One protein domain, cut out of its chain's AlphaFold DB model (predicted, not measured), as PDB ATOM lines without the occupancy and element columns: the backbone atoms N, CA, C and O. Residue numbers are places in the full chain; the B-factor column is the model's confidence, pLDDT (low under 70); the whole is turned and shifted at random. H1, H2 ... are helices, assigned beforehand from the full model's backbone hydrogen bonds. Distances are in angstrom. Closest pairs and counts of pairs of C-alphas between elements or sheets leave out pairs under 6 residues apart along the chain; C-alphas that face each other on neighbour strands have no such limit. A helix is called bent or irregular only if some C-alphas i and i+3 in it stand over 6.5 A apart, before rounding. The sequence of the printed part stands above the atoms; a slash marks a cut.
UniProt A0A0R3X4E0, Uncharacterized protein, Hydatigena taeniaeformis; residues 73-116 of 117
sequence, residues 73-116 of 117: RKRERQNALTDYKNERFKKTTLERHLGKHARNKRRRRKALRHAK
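This is residues 73 to 116 of the 117 residues of an uncharacterized protein of Hydatigena taeniaeformis (UniProt A0A0R3X4E0). The longest helix, H3, sticks out as an arm with residues 102 to 114 and makes much of the length of an open chain of three helices; at its other end H1 and H2 form a V with its corner at their link. There is no packed core, and residues 73 to 80 of H1 also stand free. The printed part has 44 residues with three named helices, in the order H1, H2, H3, and no named strand; the class is all helix. It is only just extended, close to loose, with a radius of gyration of the C-alphas of 14.1 A, and spans 41 by 24 by 14 A.

H3, residues 100 to 114, is 21.4 A long from first to last C-alpha and ends with C-alpha 114 at (34.264, 51.685, 25.003). H2, residues 88 to 97, is 15.4 A long and begins with C-alpha 88 at (44.608, 22.152, 11.392). H1, residues 73 to 86, is 21.7 A long and begins with C-alpha 73 at (55.893, 24.583, 32.504). H1 is only just irregular: C-alphas 83 and 86 are 6.7 A apart.

H3 is close to but not clearly touching H2; their closest C-alphas, of His 101 and Glu 95, are 6.5 A apart. They run the same way at a steep tilt of 68 degrees, only just short of about perpendicular. H1 and H2 only just touch, only at the corner by their link, with 3 pairs of C-alphas within 8 A; H1 does so with residues 84 to 85 alone. The closest C-alphas, of Tyr 84 and Lys 90, are 6.2 A apart. These two run opposite ways at 37 degrees, only just a steep tilt. H1 and H3 are apart. In H3 every O i to N i+4 pair is within hydrogen-bond range, against 7 of 10 in H1 and 4 of 6 in H2.

The two C-alphas farthest apart, of Asp 83 and Lys 116, are 41.5 A apart. The printed part has no cut, and both links are tight. The mean pLDDT of the printed part is 71.3; residues 81 to 98, 101 and 115 to 116 are under 70.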
ATOM      1  N   ARG A  73      57.322  24.726  32.838       90.75
ATOM      2  CA  ARG A  73      55.893  24.583  32.504       90.75
ATOM      3  C   ARG A  73      55.454  25.520  31.382       90.75
ATOM      4  O   ARG A  73      54.617  25.160  30.553       90.75
ATOM      5  N   LYS A  74      55.975  26.752  31.348       91.25
ATOM      6  CA  LYS A  74      55.688  27.704  30.267       91.25
ATOM      7  C   LYS A  74      56.285  27.223  28.942       91.25
ATOM      8  O   LYS A  74      55.585  27.302  27.935       91.25
ATOM      9  N   ARG A  75      57.525  26.725  28.940       88.25
ATOM     10  CA  ARG A  75      58.199  26.170  27.751       88.25
ATOM     11  C   ARG A  75      57.491  24.913  27.249       88.25
ATOM     12  O   ARG A  75      57.137  24.867  26.082       88.25
ATOM     13  N   GLU A  76      57.159  23.970  28.125       87.25
ATOM     14  CA  GLU A  76      56.407  22.749  27.793       87.25
ATOM     15  C   GLU A  76      55.057  23.059  27.141       87.25
ATOM     16  O   GLU A  76      54.711  22.475  26.119       87.25
ATOM     17  N   ARG A  77      54.306  24.035  27.670       81.56
ATOM     18  CA  ARG A  77      53.051  24.483  27.042       81.56
ATOM     19  C   ARG A  77      53.263  25.074  25.653       81.56
ATOM     20  O   ARG A  77      52.386  24.921  24.807       81.56
ATOM     21  N   GLN A  78      54.365  25.791  25.429       79.25
ATOM     22  CA  GLN A  78      54.688  26.335  24.108       79.25
ATOM     23  C   GLN A  78      55.112  25.230  23.144       79.25
ATOM     24  O   GLN A  78      54.613  25.219  22.027       79.25
ATOM     25  N   ASN A  79      55.930  24.279  23.594       79.94
ATOM     26  CA  ASN A  79      56.369  23.132  22.800       79.94
ATOM     27  C   ASN A  79      55.180  22.252  22.395       79.94
ATOM     28  O   ASN A  79      54.990  21.965  21.218       79.94
ATOM     29  N   ALA A  80      54.283  21.951  23.340       71.94
ATOM     30  CA  ALA A  80      53.032  21.274  23.024       71.94
ATOM     31  C   ALA A  80      52.237  22.062  21.971       71.94
ATOM     32  O   ALA A  80      51.733  21.493  21.014       71.94
ATOM     33  N   LEU A  81      52.157  23.392  22.088       64.81
ATOM     34  CA  LEU A  81      51.462  24.226  21.105       64.81
ATOM     35  C   LEU A  81      52.145  24.237  19.722       64.81
ATOM     36  O   LEU A  81      51.451  24.439  18.724       64.81
ATOM     37  N   THR A  82      53.469  24.064  19.643       61.50
ATOM     38  CA  THR A  82      54.209  24.010  18.373       61.50
ATOM     39  C   THR A  82      54.050  22.676  17.662       61.50
ATOM     40  O   THR A  82      53.872  22.697  16.446       61.50
ATOM     41  N   ASP A  83      53.991  21.563  18.392       59.38
ATOM     42  CA  ASP A  83      53.786  20.226  17.812       59.38
ATOM     43  C   ASP A  83      52.431  20.127  17.084       59.38
ATOM     44  O   ASP A  83      52.299  19.483  16.045       59.38
ATOM     45  N   TYR A  84      51.421  20.864  17.559       54.03
ATOM     46  CA  TYR A  84      50.088  20.914  16.948       54.03
ATOM     47  C   TYR A  84      49.936  21.902  15.783       54.03
ATOM     48  O   TYR A  84      48.865  21.952  15.175       54.03
ATOM     49  N   LYS A  85      50.956  22.704  15.438       54.09
ATOM     50  CA  LYS A  85      50.857  23.626  14.285       54.09
ATOM     51  C   LYS A  85      50.729  22.892  12.947       54.09
ATOM     52  O   LYS A  85      50.209  23.486  12.004       54.09
ATOM     53  N   ASN A  86      51.122  21.621  12.893       55.41
ATOM     54  CA  ASN A  86      51.083  20.806  11.680       55.41
ATOM     55  C   ASN A  86      49.714  20.146  11.427       55.41
ATOM     56  O   ASN A  86      49.481  19.636  10.338       55.41
ATOM     57  N   GLU A  87      48.766  20.215  12.372       61.22
ATOM     58  CA  GLU A  87      47.425  19.643  12.205       61.22
ATOM     59  C   GLU A  87      46.321  20.676  12.467       61.22
ATOM     60  O   GLU A  87      45.981  21.016  13.604       61.22
ATOM     61  N   ARG A  88      45.695  21.151  11.382       57.47
ATOM     62  CA  ARG A  88      44.608  22.152  11.392       57.47
ATOM     63  C   ARG A  88      43.456  21.801  12.352       57.47
ATOM     64  O   ARG A  88      42.853  22.706  12.928       57.47
ATOM     65  N   PHE A  89      43.172  20.511  12.547       56.47
ATOM     66  CA  PHE A  89      42.067  20.012  13.376       56.47
ATOM     67  C   PHE A  89      42.325  20.091  14.888       56.47
ATOM     68  O   PHE A  89      41.394  20.334  15.653       56.47
ATOM     69  N   LYS A  90      43.579  19.958  15.337       57.50
ATOM     70  CA  LYS A  90      43.921  19.973  16.773       57.50
ATOM     71  C   LYS A  90      43.934  21.386  17.363       57.50
ATOM     72  O   LYS A  90      43.792  21.565  18.570       57.50
ATOM     73  N   LYS A  91      44.039  22.416  16.516       60.66
ATOM     74  CA  LYS A  91      44.059  23.825  16.936       60.66
ATOM     75  C   LYS A  91      42.700  24.306  17.461       60.66
ATOM     76  O   LYS A  91      42.649  24.994  18.479       60.66
ATOM     77  N   THR A  92      41.599  23.931  16.810       61.81
ATOM     78  CA  THR A  92      40.248  24.413  17.159       61.81
ATOM     79  C   THR A  92      39.704  23.767  18.436       61.81
ATOM     80  O   THR A  92      39.067  24.438  19.251       61.81
ATOM     81  N   THR A  93      39.996  22.485  18.662       63.72
ATOM     82  CA  THR A  93      39.620  21.770  19.890       63.72
ATOM     83  C   THR A  93      40.407  22.293  21.093       63.72
ATOM     84  O   THR A  93      39.811  22.603  22.125       63.72
ATOM     85  N   LEU A  94      41.718  22.528  20.960       61.81
ATOM     86  CA  LEU A  94      42.533  23.120  22.031       61.81
ATOM     87  C   LEU A  94      42.193  24.586  22.320       61.81
ATOM     88  O   LEU A  94      42.178  24.981  23.482       61.81
ATOM     89  N   GLU A  95      41.892  25.417  21.319       65.62
ATOM     90  CA  GLU A  95      41.451  26.802  21.560       65.62
ATOM     91  C   GLU A  95      40.131  26.868  22.350       65.62
ATOM     92  O   GLU A  95      39.928  27.799  23.145       65.62
ATOM     93  N   ARG A  96      39.277  25.845  22.196       65.75
ATOM     94  CA  ARG A  96      38.079  25.619  23.014       65.75
ATOM     95  C   ARG A  96      38.438  25.171  24.436       65.75
ATOM     96  O   ARG A  96      37.980  25.817  25.376       65.75
ATOM     97  N   HIS A  97      39.299  24.161  24.604       64.62
ATOM     98  CA  HIS A  97      39.727  23.672  25.928       64.62
ATOM     99  C   HIS A  97      40.525  24.708  26.737       64.62
ATOM    100  O   HIS A  97      40.364  24.812  27.948       64.62
ATOM    101  N   LEU A  98      41.340  25.533  26.077       66.12
ATOM    102  CA  LEU A  98      42.114  26.614  26.698       66.12
ATOM    103  C   LEU A  98      41.283  27.888  26.946       66.12
ATOM    104  O   LEU A  98      41.832  28.907  27.371       66.12
ATOM    105  N   GLY A  99      39.981  27.885  26.628       70.00
ATOM    106  CA  GLY A  99      39.076  29.016  26.858       70.00
ATOM    107  C   GLY A  99      39.412  30.282  26.058       70.00
ATOM    108  O   GLY A  99      38.897  31.367  26.355       70.00
ATOM    109  N   LYS A 100      40.264  30.185  25.027       73.75
ATOM    110  CA  LYS A 100      40.725  31.340  24.236       73.75
ATOM    111  C   LYS A 100      39.566  32.015  23.500       73.75
ATOM    112  O   LYS A 100      39.498  33.245  23.470       73.75
ATOM    113  N   HIS A 101      38.601  31.239  23.002       68.69
ATOM    114  CA  HIS A 101      37.391  31.784  22.374       68.69
ATOM    115  C   HIS A 101      36.525  32.590  23.355       68.69
ATOM    116  O   HIS A 101      36.065  33.683  23.016       68.69
ATOM    117  N   ALA A 102      36.358  32.114  24.594       71.81
ATOM    118  CA  ALA A 102      35.610  32.835  25.626       71.81
ATOM    119  C   ALA A 102      36.311  34.149  26.015       71.81
ATOM    120  O   ALA A 102      35.671  35.201  26.116       71.81
ATOM    121  N   ARG A 103      37.645  34.119  26.150       76.69
ATOM    122  CA  ARG A 103      38.460  35.306  26.447       76.69
ATOM    123  C   ARG A 103      38.396  36.343  25.321       76.69
ATOM    124  O   ARG A 103      38.194  37.526  25.600       76.69
ATOM    125  N   ASN A 104      38.469  35.909  24.062       79.69
ATOM    126  CA  ASN A 104      38.329  36.782  22.894       79.69
ATOM    127  C   ASN A 104      36.920  37.385  22.778       79.69
ATOM    128  O   ASN A 104      36.792  38.585  22.526       79.69
ATOM    129  N   LYS A 105      35.860  36.608  23.049       80.31
ATOM    130  CA  LYS A 105      34.473  37.110  23.083       80.31
ATOM    131  C   LYS A 105      34.286  38.182  24.161       80.31
ATOM    132  O   LYS A 105      33.696  39.228  23.893       80.31
ATOM    133  N   ARG A 106      34.836  37.967  25.363       82.56
ATOM    134  CA  ARG A 106      34.811  38.957  26.456       82.56
ATOM    135  C   ARG A 106      35.577  40.232  26.088       82.56
ATOM    136  O   ARG A 106      35.080  41.323  26.356       82.56
ATOM    137  N   ARG A 107      36.744  40.107  25.445       83.44
ATOM    138  CA  ARG A 107      37.544  41.254  24.981       83.44
ATOM    139  C   ARG A 107      36.806  42.074  23.918       83.44
ATOM    140  O   ARG A 107      36.731  43.287  24.064       83.44
ATOM    141  N   ARG A 108      36.185  41.425  22.921       82.88
ATOM    142  CA  ARG A 108      35.336  42.103  21.918       82.88
ATOM    143  C   ARG A 108      34.160  42.844  22.556       82.88
ATOM    144  O   ARG A 108      33.929  44.001  22.233       82.88
ATOM    145  N   ARG A 109      33.455  42.218  23.507       81.94
ATOM    146  CA  ARG A 109      32.345  42.865  24.234       81.94
ATOM    147  C   ARG A 109      32.791  44.103  25.015       81.94
ATOM    148  O   ARG A 109      32.058  45.082  25.034       81.94
ATOM    149  N   LYS A 110      33.971  44.074  25.645       82.75
ATOM    150  CA  LYS A 110      34.536  45.256  26.317       82.75
ATOM    151  C   LYS A 110      34.878  46.367  25.321       82.75
ATOM    152  O   LYS A 110      34.490  47.500  25.553       82.75
ATOM    153  N   ALA A 111      35.534  46.041  24.206       83.69
ATOM    154  CA  ALA A 111      35.886  47.028  23.181       83.69
ATOM    155  C   ALA A 111      34.651  47.755  22.616       83.69
ATOM    156  O   ALA A 111      34.660  48.972  22.498       83.69
ATOM    157  N   LEU A 112      33.555  47.030  22.366       78.88
ATOM    158  CA  LEU A 112      32.296  47.619  21.887       78.88
ATOM    159  C   LEU A 112      31.611  48.539  22.909       78.88
ATOM    160  O   LEU A 112      30.869  49.429  22.512       78.88
ATOM    161  N   ARG A 113      31.840  48.332  24.213       76.88
ATOM    162  CA  ARG A 113      31.333  49.235  25.261       76.88
ATOM    163  C   ARG A 113      32.107  50.549  25.297       76.88
ATOM    164  O   ARG A 113      31.502  51.583  25.514       76.88
ATOM    165  N   HIS A 114      33.415  50.495  25.057       71.94
ATOM    166  CA  HIS A 114      34.264  51.685  25.003       71.94
ATOM    167  C   HIS A 114      34.126  52.479  23.698       71.94
ATOM    168  O   HIS A 114      34.537  53.624  23.661       71.94
ATOM    169  N   ALA A 115      33.556  51.892  22.643       69.75
ATOM    170  CA  ALA A 115      33.294  52.577  21.375       69.75
ATOM    171  C   ALA A 115      31.915  53.271  21.314       69.75
ATOM    172  O   ALA A 115      31.581  53.857  20.291       69.75
ATOM    173  N   LYS A 116      31.086  53.137  22.358       59.69
ATOM    174  CA  LYS A 116      29.716  53.682  22.435       59.69
ATOM    175  C   LYS A 116      29.523  54.715  23.559       59.69
ATOM    176  O   LYS A 116      28.381  55.049  23.859       59.69
TER     177      LYS A 116